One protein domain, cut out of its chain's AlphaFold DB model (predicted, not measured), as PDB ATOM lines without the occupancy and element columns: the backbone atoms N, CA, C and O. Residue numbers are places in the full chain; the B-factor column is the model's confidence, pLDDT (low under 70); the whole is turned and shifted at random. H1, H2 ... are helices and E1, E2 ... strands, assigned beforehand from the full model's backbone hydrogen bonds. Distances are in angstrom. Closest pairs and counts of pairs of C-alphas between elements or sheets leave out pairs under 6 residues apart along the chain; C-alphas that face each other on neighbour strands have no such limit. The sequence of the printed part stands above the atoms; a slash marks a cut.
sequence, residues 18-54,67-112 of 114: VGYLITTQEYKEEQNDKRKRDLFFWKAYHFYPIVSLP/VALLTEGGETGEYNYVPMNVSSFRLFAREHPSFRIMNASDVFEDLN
ATOM      1  N   VAL A  18     -37.048 -21.428 -19.621       85.69
ATOM      2  CA  VAL A  18     -37.761 -21.228 -20.893       85.69
ATOM      3  C   VAL A  18     -38.652 -19.986 -20.878       85.69
ATOM      4  O   VAL A  18     -38.974 -19.419 -21.924       85.69
ATOM      5  N   GLY A  19     -39.029 -19.504 -19.694       87.50
ATOM      6  CA  GLY A  19     -39.846 -18.306 -19.569       87.50
ATOM      7  C   GLY A  19     -40.098 -17.869 -18.140       87.50
ATOM      8  O   GLY A  19     -39.531 -18.400 -17.189       87.50
ATOM      9  N   TYR A  20     -40.988 -16.896 -18.001       86.75
ATOM     10  CA  TYR A  20     -41.424 -16.364 -16.719       86.75
ATOM     11  C   TYR A  20     -42.941 -16.222 -16.691       86.75
ATOM     12  O   TYR A  20     -43.547 -15.691 -17.626       86.75
ATOM     13  N   LEU A  21     -43.551 -16.650 -15.589       86.50
ATOM     14  CA  LEU A  21     -44.910 -16.271 -15.235       86.50
ATOM     15  C   LEU A  21     -44.850 -14.992 -14.404       86.50
ATOM     16  O   LEU A  21     -44.179 -14.929 -13.374       86.50
ATOM     17  N   ILE A  22     -45.567 -13.974 -14.853       82.81
ATOM     18  CA  ILE A  22     -45.520 -12.635 -14.282       82.81
ATOM     19  C   ILE A  22     -46.900 -12.266 -13.772       82.81
ATOM     20  O   ILE A  22     -47.876 -12.296 -14.524       82.81
ATOM     21  N   THR A  23     -46.986 -11.852 -12.511       76.19
ATOM     22  CA  THR A  23     -48.216 -11.265 -11.974       76.19
ATOM     23  C   THR A  23     -48.420  -9.869 -12.547       76.19
ATOM     24  O   THR A  23     -47.617  -8.966 -12.302       76.19
ATOM     25  N   THR A  24     -49.525  -9.649 -13.247       67.06
ATOM     26  CA  THR A  24     -49.993  -8.307 -13.583       67.06
ATOM     27  C   THR A  24     -50.921  -7.833 -12.475       67.06
ATOM     28  O   THR A  24     -52.125  -8.079 -12.506       67.06
ATOM     29  N   GLN A  25     -50.366  -7.174 -11.460       56.66
ATOM     30  CA  GLN A  25     -51.198  -6.429 -10.521       56.66
ATOM     31  C   GLN A  25     -51.575  -5.092 -11.162       56.66
ATOM     32  O   GLN A  25     -50.723  -4.230 -11.378       56.66
ATOM     33  N   GLU A  26     -52.859  -4.913 -11.469       52.72
ATOM     34  CA  GLU A  26     -53.395  -3.587 -11.768       52.72
ATOM     35  C   GLU A  26     -53.473  -2.792 -10.460       52.72
ATOM     36  O   GLU A  26     -54.434  -2.902  -9.699       52.72
ATOM     37  N   TYR A  27     -52.452  -1.985 -10.168       46.97
ATOM     38  CA  TYR A  27     -52.563  -0.988  -9.110       46.97
ATOM     39  C   TYR A  27     -53.272   0.248  -9.663       46.97
ATOM     40  O   TYR A  27     -52.717   1.009 -10.464       46.97
ATOM     41  N   LYS A  28     -54.512   0.446  -9.214       52.56
ATOM     42  CA  LYS A  28     -55.255   1.686  -9.407       52.56
ATOM     43  C   LYS A  28     -55.084   2.540  -8.157       52.56
ATOM     44  O   LYS A  28     -55.651   2.233  -7.113       52.56
ATOM     45  N   GLU A  29     -54.305   3.612  -8.258       49.34
ATOM     46  CA  GLU A  29     -54.284   4.617  -7.196       49.34
ATOM     47  C   GLU A  29     -55.674   5.276  -7.135       49.34
ATOM     48  O   GLU A  29     -56.166   5.785  -8.147       49.34
ATOM     49  N   GLU A  30     -56.334   5.253  -5.973       54.88
ATOM     50  CA  GLU A  30     -57.573   6.009  -5.777       54.88
ATOM     51  C   GLU A  30     -57.265   7.506  -5.906       54.88
ATOM     52  O   GLU A  30     -56.762   8.154  -4.987       54.88
ATOM     53  N   GLN A  31     -57.555   8.081  -7.074       56.34
ATOM     54  CA  GLN A  31     -57.409   9.514  -7.273       56.34
ATOM     55  C   GLN A  31     -58.625  10.255  -6.722       56.34
ATOM     56  O   GLN A  31     -59.756  10.061  -7.165       56.34
ATOM     57  N   ASN A  32     -58.374  11.199  -5.813       60.56
ATOM     58  CA  ASN A  32     -59.397  12.128  -5.325       60.56
ATOM     59  C   ASN A  32     -59.980  13.028  -6.438       60.56
ATOM     60  O   ASN A  32     -61.064  13.591  -6.277       60.56
ATOM     61  N   ASP A  33     -59.284  13.179  -7.572       67.38
ATOM     62  CA  ASP A  33     -59.704  14.023  -8.692       67.38
ATOM     63  C   ASP A  33     -60.289  13.199  -9.850       67.38
ATOM     64  O   ASP A  33     -59.569  12.687 -10.704       67.38
ATOM     65  N   LYS A  34     -61.625  13.143  -9.921       64.44
ATOM     66  CA  LYS A  34     -62.392  12.421 -10.955       64.44
ATOM     67  C   LYS A  34     -62.173  12.920 -12.396       64.44
ATOM     68  O   LYS A  34     -62.739  12.342 -13.319       64.44
ATOM     69  N   ARG A  35     -61.444  14.024 -12.609       67.50
ATOM     70  CA  ARG A  35     -61.169  14.583 -13.950       67.50
ATOM     71  C   ARG A  35     -59.866  14.073 -14.556       67.50
ATOM     72  O   ARG A  35     -59.631  14.288 -15.745       67.50
ATOM     73  N   LYS A  36     -59.006  13.442 -13.760       57.94
ATOM     74  CA  LYS A  36     -57.755  12.852 -14.232       57.94
ATOM     75  C   LYS A  36     -58.021  11.423 -14.701       57.94
ATOM     76  O   LYS A  36     -58.854  10.723 -14.137       57.94
ATOM     77  N   ARG A  37     -57.355  11.017 -15.786       52.19
ATOM     78  CA  ARG A  37     -57.386   9.618 -16.237       52.19
ATOM     79  C   ARG A  37     -56.717   8.753 -15.174       52.19
ATOM     80  O   ARG A  37     -55.737   9.196 -14.579       52.19
ATOM     81  N   ASP A  38     -57.237   7.544 -14.986       51.78
ATOM     82  CA  ASP A  38     -56.643   6.546 -14.101       51.78
ATOM     83  C   ASP A  38     -55.139   6.415 -14.404       51.78
ATOM     84  O   ASP A  38     -54.746   6.146 -15.543       51.78
ATOM     85  N   LEU A  39     -54.299   6.671 -13.397       46.34
ATOM     86  CA  LEU A  39     -52.868   6.400 -13.482       46.34
ATOM     87  C   LEU A  39     -52.654   4.947 -13.063       46.34
ATOM     88  O   LEU A  39     -52.783   4.604 -11.889       46.34
ATOM     89  N   PHE A  40     -52.348   4.101 -14.041       47.41
ATOM     90  CA  PHE A  40     -51.903   2.735 -13.801       47.41
ATOM     91  C   PHE A  40     -50.415   2.778 -13.449       47.41
ATOM     92  O   PHE A  40     -49.588   3.134 -14.292       47.41
ATOM     93  N   PHE A  41     -50.071   2.441 -12.207       45.91
ATOM     94  CA  PHE A  41     -48.681   2.256 -11.803       45.91
ATOM     95  C   PHE A  41     -48.368   0.763 -11.783       45.91
ATOM     96  O   PHE A  41     -48.970   0.005 -11.035       45.91
ATOM     97  N   TRP A  42     -47.403   0.337 -12.591       43.12
ATOM     98  CA  TRP A  42     -46.864  -1.016 -12.526       43.12
ATOM     99  C   TRP A  42     -45.846  -1.051 -11.382       43.12
ATOM    100  O   TRP A  42     -44.801  -0.405 -11.472       43.12
ATOM    101  N   LYS A  43     -46.142  -1.732 -10.270       43.41
ATOM    102  CA  LYS A  43     -45.168  -1.921  -9.186       43.41
ATOM    103  C   LYS A  43     -45.278  -3.329  -8.606       43.41
ATOM    104  O   LYS A  43     -46.336  -3.709  -8.127       43.41
ATOM    105  N   ALA A  44     -44.141  -4.025  -8.635       46.56
ATOM    106  CA  ALA A  44     -43.899  -5.422  -8.273       46.56
ATOM    107  C   ALA A  44     -44.421  -6.452  -9.290       46.56
ATOM    108  O   ALA A  44     -45.491  -7.039  -9.144       46.56
ATOM    109  N   TYR A  45     -43.605  -6.709 -10.312       56.03
ATOM    110  CA  TYR A  45     -43.656  -7.976 -11.027       56.03
ATOM    111  C   TYR A  45     -43.044  -9.042 -10.110       56.03
ATOM    112  O   TYR A  45     -41.843  -8.995  -9.841       56.03
ATOM    113  N   HIS A  46     -43.853  -9.969  -9.595       72.44
ATOM    114  CA  HIS A  46     -43.300 -11.243  -9.145       72.44
ATOM    115  C   HIS A  46     -43.044 -12.053 -10.410       72.44
ATOM    116  O   HIS A  46     -43.966 -12.272 -11.202       72.44
ATOM    117  N   PHE A  47     -41.778 -12.397 -10.625       77.94
ATOM    118  CA  PHE A  47     -41.346 -13.256 -11.714       77.94
ATOM    119  C   PHE A  47     -41.170 -14.655 -11.150       77.94
ATOM    120  O   PHE A  47     -40.335 -14.865 -10.273       77.94
ATOM    121  N   TYR A  48     -41.945 -15.595 -11.667       85.44
ATOM    122  CA  TYR A  48     -41.805 -17.009 -11.359       85.44
ATOM    123  C   TYR A  48     -41.147 -17.683 -12.567       85.44
ATOM    124  O   TYR A  48     -41.789 -17.772 -13.620       85.44
ATOM    125  N   PRO A  49     -39.864 -18.080 -12.473       85.94
ATOM    126  CA  PRO A  49     -39.184 -18.778 -13.553       85.94
ATOM    127  C   PRO A  49     -39.917 -20.065 -13.929       85.94
ATOM    128  O   PRO A  49     -40.386 -20.809 -13.066       85.94
ATOM    129  N   ILE A  50     -39.989 -20.314 -15.229       88.69
ATOM    130  CA  ILE A  50     -40.498 -21.540 -15.826       88.69
ATOM    131  C   ILE A  50     -39.283 -22.286 -16.357       88.69
ATOM    132  O   ILE A  50     -38.553 -21.755 -17.196       88.69
ATOM    133  N   VAL A  51     -39.070 -23.499 -15.864       86.69
ATOM    134  CA  VAL A  51     -37.924 -24.338 -16.214       86.69
ATOM    135  C   VAL A  51     -38.421 -25.572 -16.956       86.69
ATOM    136  O   VAL A  51     -39.417 -26.169 -16.545       86.69
ATOM    137  N   SER A  52     -37.763 -25.941 -18.054       83.69
ATOM    138  CA  SER A  52     -38.023 -27.220 -18.724       83.69
ATOM    139  C   SER A  52     -37.513 -28.357 -17.840       83.69
ATOM    140  O   SER A  52     -36.379 -28.307 -17.358       83.69
ATOM    141  N   LEU A  53     -38.363 -29.350 -17.574       77.62
ATOM    142  CA  LEU A  53     -37.929 -30.565 -16.897       77.62
ATOM    143  C   LEU A  53     -37.347 -31.535 -17.931       77.62
ATOM    144  O   LEU A  53     -37.846 -31.576 -19.056       77.62
ATOM    145  N   PRO A  54     -36.300 -32.301 -17.575       70.62
ATOM    146  CA  PRO A  54     -35.766 -33.316 -18.470       70.62
ATOM    147  C   PRO A  54     -36.873 -34.299 -18.855       70.62
ATOM    148  O   PRO A  54     -37.654 -34.724 -18.001       70.62
ATOM    149  N   VAL A  67     -43.034 -28.776 -17.492       86.44
ATOM    150  CA  VAL A  67     -42.342 -27.602 -16.971       86.44
ATOM    151  C   VAL A  67     -42.490 -27.533 -15.459       86.44
ATOM    152  O   VAL A  67     -43.484 -27.978 -14.886       86.44
ATOM    153  N   ALA A  68     -41.508 -26.930 -14.805       86.62
ATOM    154  CA  ALA A  68     -41.563 -26.570 -13.401       86.62
ATOM    155  C   ALA A  68     -41.730 -25.056 -13.267       86.62
ATOM    156  O   ALA A  68     -40.896 -24.280 -13.736       86.62
ATOM    157  N   LEU A  69     -42.806 -24.631 -12.605       86.38
ATOM    158  CA  LEU A  69     -42.969 -23.251 -12.162       86.38
ATOM    159  C   LEU A  69     -42.298 -23.097 -10.799       86.38
ATOM    160  O   LEU A  69     -42.796 -23.639  -9.811       86.38
ATOM    161  N   LEU A  70     -41.197 -22.354 -10.737       84.19
ATOM    162  CA  LEU A  70     -40.530 -22.072  -9.471       84.19
ATOM    163  C   LEU A  70     -41.341 -21.052  -8.674       84.19
ATOM    164  O   LEU A  70     -41.722 -19.997  -9.178       84.19
ATOM    165  N   THR A  71     -41.600 -21.374  -7.416       79.44
ATOM    166  CA  THR A  71     -42.394 -20.575  -6.479       79.44
ATOM    167  C   THR A  71     -41.509 -20.012  -5.369       79.44
ATOM    168  O   THR A  71     -40.324 -20.327  -5.277       79.44
ATOM    169  N   GLU A  72     -42.059 -19.131  -4.533       72.00
ATOM    170  CA  GLU A  72     -41.301 -18.563  -3.417       72.00
ATOM    171  C   GLU A  72     -40.949 -19.618  -2.355       72.00
ATOM    172  O   GLU A  72     -41.740 -20.507  -2.023       72.00
ATOM    173  N   GLY A  73     -39.764 -19.465  -1.765       66.25
ATOM    174  CA  GLY A  73     -39.248 -20.365  -0.738       66.25
ATOM    175  C   GLY A  73     -38.473 -21.560  -1.299       66.25
ATOM    176  O   GLY A  73     -38.296 -21.707  -2.506       66.25
ATOM    177  N   GLY A  74     -37.978 -22.386  -0.383       64.12
ATOM    178  CA  GLY A  74     -37.020 -23.450  -0.673       64.12
ATOM    179  C   GLY A  74     -35.755 -23.314   0.174       64.12
ATOM    180  O   GLY A  74     -35.574 -22.321   0.889       64.12
ATOM    181  N   GLU A  75     -34.893 -24.323   0.112       67.19
ATOM    182  CA  GLU A  75     -33.560 -24.290   0.712       67.19
ATOM    183  C   GLU A  75     -32.523 -23.809  -0.314       67.19
ATOM    184  O   GLU A  75     -32.795 -23.676  -1.508       67.19
ATOM    185  N   THR A  76     -31.315 -23.464   0.139       62.19
ATOM    186  CA  THR A  76     -30.260 -23.010  -0.783       62.19
ATOM    187  C   THR A  76     -29.889 -24.153  -1.728       62.19
ATOM    188  O   THR A  76     -29.267 -25.114  -1.292       62.19
ATOM    189  N   GLY A  77     -30.253 -24.028  -3.008       63.94
ATOM    190  CA  GLY A  77     -30.061 -25.072  -4.020       63.94
ATOM    191  C   GLY A  77     -31.292 -25.949  -4.277       63.94
ATOM    192  O   GLY A  77     -31.253 -26.768  -5.182       63.94
ATOM    193  N   GLU A  78     -32.392 -25.757  -3.544       70.12
ATOM    194  CA  GLU A  78     -33.642 -26.508  -3.718       70.12
ATOM    195  C   GLU A  78     -34.830 -25.548  -3.685       70.12
ATOM    196  O   GLU A  78     -35.324 -25.161  -2.626       70.12
ATOM    197  N   TYR A  79     -35.280 -25.126  -4.864       70.81
ATOM    198  CA  TYR A  79     -36.412 -24.215  -4.995       70.81
ATOM    199  C   TYR A  79     -37.727 -24.985  -4.926       70.81
ATOM    200  O   TYR A  79     -37.867 -26.041  -5.541       70.81
ATOM    201  N   ASN A  80     -38.724 -24.431  -4.235       78.19
ATOM    202  CA  ASN A  80     -40.077 -24.971  -4.316       78.19
ATOM    203  C   ASN A  80     -40.594 -24.819  -5.745       78.19
ATOM    204  O   ASN A  80     -40.557 -23.717  -6.300       78.19
ATOM    205  N   TYR A  81     -41.155 -25.877  -6.318       84.19
ATOM    206  CA  TYR A  81     -41.710 -25.815  -7.662       84.19
ATOM    207  C   TYR A  81     -43.033 -26.559  -7.778       84.19
ATOM    208  O   TYR A  81     -43.356 -27.446  -6.989       84.19
ATOM    209  N   VAL A  82     -43.805 -26.171  -8.788       83.50
ATOM    210  CA  VAL A  82     -45.024 -26.867  -9.191       83.50
ATOM    211  C   VAL A  82     -44.781 -27.466 -10.575       83.50
ATOM    212  O   VAL A  82     -44.666 -26.699 -11.537       83.50
ATOM    213  N   PRO A  83     -44.682 -28.802 -10.701       85.69
ATOM    214  CA  PRO A  83     -44.590 -29.449 -12.000       85.69
ATOM    215  C   PRO A  83     -45.948 -29.384 -12.706       85.69
ATOM    216  O   PRO A  83     -47.000 -29.584 -12.093       85.69
ATOM    217  N   MET A  84     -45.937 -29.094 -14.002       84.75
ATOM    218  CA  MET A  84     -47.139 -28.975 -14.818       84.75
ATOM    219  C   MET A  84     -46.814 -29.281 -16.275       84.75
ATOM    220  O   MET A  84     -45.777 -28.855 -16.772       84.75
ATOM    221  N   ASN A  85     -47.714 -29.955 -16.988       86.06
ATOM    222  CA  ASN A  85     -47.555 -30.086 -18.434       86.06
ATOM    223  C   ASN A  85     -47.781 -28.731 -19.137       86.06
ATOM    224  O   ASN A  85     -48.564 -27.885 -18.682       86.06
ATOM    225  N   VAL A  86     -47.104 -28.518 -20.266       83.94
ATOM    226  CA  VAL A  86     -47.148 -27.249 -21.017       83.94
ATOM    227  C   VAL A  86     -48.575 -26.878 -21.433       83.94
ATOM    228  O   VAL A  86     -48.966 -25.707 -21.378       83.94
ATOM    229  N   SER A  87     -49.390 -27.865 -21.803       84.75
ATOM    230  CA  SER A  87     -50.786 -27.663 -22.204       84.75
ATOM    231  C   SER A  87     -51.653 -27.100 -21.070       84.75
ATOM    232  O   SER A  87     -52.381 -26.123 -21.275       84.75
ATOM    233  N   SER A  88     -51.540 -27.648 -19.858       85.06
ATOM    234  CA  SER A  88     -52.249 -27.149 -18.670       85.06
ATOM    235  C   SER A  88     -51.709 -25.795 -18.240       85.06
ATOM    236  O   SER A  88     -52.488 -24.935 -17.836       85.06
ATOM    237  N   PHE A  89     -50.407 -25.560 -18.393       85.25
ATOM    238  CA  PHE A  89     -49.802 -24.273 -18.074       85.25
ATOM    239  C   PHE A  89     -50.331 -23.147 -18.976       85.25
ATOM    240  O   PHE A  89     -50.739 -22.083 -18.498       85.25
ATOM    241  N   ARG A  90     -50.428 -23.397 -20.288       84.00
ATOM    242  CA  ARG A  90     -51.048 -22.459 -21.240       84.00
ATOM    243  C   ARG A  90     -52.528 -22.231 -20.932       84.00
ATOM    244  O   ARG A  90     -53.003 -21.098 -21.029       84.00
ATOM    245  N   LEU A  91     -53.256 -23.284 -20.552       87.44
ATOM    246  CA  LEU A  91     -54.655 -23.171 -20.139       87.44
ATOM    247  C   LEU A  91     -54.799 -22.302 -18.883       87.44
ATOM    248  O   LEU A  91     -55.612 -21.379 -18.884       87.44
ATOM    249  N   PHE A  92     -53.966 -22.534 -17.867       85.62
ATOM    250  CA  PHE A  92     -53.938 -21.757 -16.630       85.62
ATOM    251  C   PHE A  92     -53.761 -20.260 -16.910       85.62
ATOM    252  O   PHE A  92     -54.581 -19.457 -16.462       85.62
ATOM    253  N   ALA A  93     -52.755 -19.878 -17.702       83.50
ATOM    254  CA  ALA A  93     -52.509 -18.474 -18.031       83.50
ATOM    255  C   ALA A  93     -53.663 -17.835 -18.822       83.50
ATOM    256  O   ALA A  93     -53.962 -16.654 -18.650       83.50
ATOM    257  N   ARG A  94     -54.355 -18.612 -19.666       84.25
ATOM    258  CA  ARG A  94     -55.540 -18.139 -20.396       84.25
ATOM    259  C   ARG A  94     -56.736 -17.894 -19.474       84.25
ATOM    260  O   ARG A  94     -57.502 -16.965 -19.713       84.25
ATOM    261  N   GLU A  95     -56.920 -18.733 -18.459       87.19
ATOM    262  CA  GLU A  95     -58.030 -18.633 -17.503       87.19
ATOM    263  C   GLU A  95     -57.793 -17.573 -16.417       87.19
ATOM    264  O   GLU A  95     -58.751 -17.051 -15.847       87.19
ATOM    265  N   HIS A  96     -56.533 -17.207 -16.172       83.69
ATOM    266  CA  HIS A  96     -56.140 -16.261 -15.132       83.69
ATOM    267  C   HIS A  96     -55.428 -15.041 -15.747       83.69
ATOM    268  O   HIS A  96     -54.201 -14.970 -15.727       83.69
ATOM    269  N   PRO A  97     -56.174 -14.032 -16.247       78.44
ATOM    270  CA  PRO A  97     -55.605 -12.877 -16.956       78.44
ATOM    271  C   PRO A  97     -54.721 -11.974 -16.081       78.44
ATOM    272  O   PRO A  97     -54.011 -11.118 -16.604       78.44
ATOM    273  N   SER A  98     -54.756 -12.168 -14.759       78.38
ATOM    274  CA  SER A  98     -53.833 -11.555 -13.799       78.38
ATOM    275  C   SER A  98     -52.401 -12.089 -13.913       78.38
ATOM    276  O   SER A  98     -51.519 -11.597 -13.211       78.38
ATOM    277  N   PHE A  99     -52.168 -13.095 -14.755       81.25
ATOM    278  CA  PHE A  99     -50.849 -13.615 -15.069       81.25
ATOM    279  C   PHE A  99     -50.547 -13.473 -16.557       81.25
ATOM    280  O   PHE A  99     -51.418 -13.608 -17.417       81.25
ATOM    281  N   ARG A 100     -49.278 -13.223 -16.867       81.88
ATOM    282  CA  ARG A 100     -48.752 -13.228 -18.231       81.88
ATOM    283  C   ARG A 100     -47.538 -14.128 -18.315       81.88
ATOM    284  O   ARG A 100     -46.746 -14.176 -17.381       81.88
ATOM    285  N   ILE A 101     -47.403 -14.806 -19.445       85.31
ATOM    286  CA  ILE A 101     -46.213 -15.582 -19.776       85.31
ATOM    287  C   ILE A 101     -45.335 -14.707 -20.671       85.31
ATOM    288  O   ILE A 101     -45.833 -14.138 -21.643       85.31
ATOM    289  N   MET A 102     -44.052 -14.602 -20.338       84.94
ATOM    290  CA  MET A 102     -43.026 -14.012 -21.198       84.94
ATOM    291  C   MET A 102     -41.924 -15.035 -21.454       84.94
ATOM    292  O   MET A 102     -41.593 -15.817 -20.560       84.94
ATOM    293  N   ASN A 103     -41.359 -15.033 -22.663       85.69
ATOM    294  CA  ASN A 103     -40.214 -15.886 -22.970       85.69
ATOM    295  C   ASN A 103     -38.980 -15.389 -22.216       85.69
ATOM    296  O   ASN A 103     -38.847 -14.190 -21.955       85.69
ATOM    297  N   ALA A 104     -38.065 -16.301 -21.891       83.38
ATOM    298  CA  ALA A 104     -36.840 -15.943 -21.181       83.38
ATOM    299  C   ALA A 104     -35.986 -14.950 -21.985       83.38
ATOM    300  O   ALA A 104     -35.486 -13.983 -21.418       83.38
ATOM    301  N   SER A 105     -35.904 -15.135 -23.310       80.31
ATOM    302  CA  SER A 105     -35.204 -14.229 -24.231       80.31
ATOM    303  C   SER A 105     -35.693 -12.788 -24.108       80.31
ATOM    304  O   SER A 105     -34.888 -11.881 -23.932       80.31
ATOM    305  N   ASP A 106     -37.012 -12.598 -24.123       79.38
ATOM    306  CA  ASP A 106     -37.638 -11.275 -24.111       79.38
ATOM    307  C   ASP A 106     -37.364 -10.573 -22.772       79.38
ATOM    308  O   ASP A 106     -37.070  -9.381 -22.724       79.38
ATOM    309  N   VAL A 107     -37.389 -11.333 -21.671       74.44
ATOM    310  CA  VAL A 107     -37.081 -10.822 -20.329       74.44
ATOM    311  C   VAL A 107     -35.597 -10.473 -20.181       74.44
ATOM    312  O   VAL A 107     -35.283  -9.431 -19.611       74.44
ATOM    313  N   PHE A 108     -34.674 -11.301 -20.679       72.56
ATOM    314  CA  PHE A 108     -33.238 -11.004 -20.605       72.56
ATOM    315  C   PHE A 108     -32.847  -9.796 -21.462       72.56
ATOM    316  O   PHE A 108     -32.060  -8.962 -21.005       72.56
ATOM    317  N   GLU A 109     -33.445  -9.653 -22.650       74.00
ATOM    318  CA  GLU A 109     -33.295  -8.468 -23.499       74.00
ATOM    319  C   GLU A 109     -33.821  -7.205 -22.800       74.00
ATOM    320  O   GLU A 109     -33.091  -6.217 -22.688       74.00
ATOM    321  N   ASP A 110     -35.045  -7.246 -22.261       66.75
ATOM    322  CA  ASP A 110     -35.672  -6.103 -21.583       66.75
ATOM    323  C   ASP A 110     -34.924  -5.684 -20.305       66.75
ATOM    324  O   ASP A 110     -34.861  -4.496 -19.968       66.75
ATOM    325  N   LEU A 111     -34.342  -6.645 -19.581       65.62
ATOM    326  CA  LEU A 111     -33.559  -6.389 -18.370       65.62
ATOM    327  C   LEU A 111     -32.092  -6.022 -18.659       65.62
ATOM    328  O   LEU A 111     -31.374  -5.650 -17.729       65.62
ATOM    329  N   ASN A 112     -31.653  -6.084 -19.923       59.81
ATOM    330  CA  ASN A 112     -30.268  -5.864 -20.355       59.81
ATOM    331  C   ASN A 112     -29.256  -6.705 -19.549       59.81
ATOM    332  O   ASN A 112     -28.191  -6.221 -19.150       59.81
TER     333      ASN A 112
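This is residues 18 to 54 and 67 to 112 of the 114 residues of an uncharacterized protein of Lactobacillus mucosae LM1 (UniProt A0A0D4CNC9). A strongly twisted, curled sheet of five antiparallel strands has helix H1 over one face and the short helix H2 beside its strands. The long link from E1 to E2 makes an arm, and its tip, residues 32 to 37, sticks out free. The printed part has 83 residues with two helices and five strands, E1 E2 E3 E4 H1 E5 H2 along the chain, a mixed class, and the sheet's order is E4 E3 E2 E1 E5. The whole is loose, with a radius of gyration of the C-alphas of 16.1 A, and elongated, spanning 54 by 29 by 25 A.

Start at the hairpin of E1, residues 18 to 23, and E2, residues 47 to 52, where N 48 and O 21 are 2.9 A apart, within hydrogen-bond range. Beside E1 find its antiparallel neighbour E5, residues 99 to 103, an edge strand, with N 20 and O 102 at 2.8 A. E2's pairing is staggered: residues 47 to 50 pair with E1, and 50 to 52 with E3, residues 67 to 75, where N 68 and O 51 are 2.8 A apart. E3 bends by 90 degrees at residue 72 and forms a hairpin with the edge strand E4, residues 78 to 85; look at N 82 and O 69, 2.9 A. H1, residues 86 to 95, is on one face, giving two layers, a helix on a sheet; its closest C-alphas to E5 are Ala 93 and Phe 99, 5.9 A. H2, residues 104 to 111, is on the sheet at a height of 6.3 A, over none of its strands; its closest C-alphas to E1 are Ala 104 and Gly 19, 4.1 A. In H1 and H2 every O i to N i+4 pair is within hydrogen-bond range.

Find C-alpha 18 at (-37.761, -21.228, -20.893); from there E1 runs 17.0 A. E2 runs 16.0 A, E3 20.0 A, E4 20.6 A, and E5 13.4 A. H1 starts at C-alpha 86, (-47.148, -27.249, -21.017), and runs 14.3 A; H2 runs 10.5 A to C-alpha 111 at (-33.559, -6.389, -18.370).

The two C-alphas farthest apart, Arg 35 and Pro 54, are 54.4 A apart. Residues 55 to 66 are not printed, and C-alphas 54 and 67 are 8.8 A apart across the cut. The link E1 to E2 is long, with 23 residues. The model's pLDDT is under 70 at residues 24 to 45, 73 to 77 and 110 to 112.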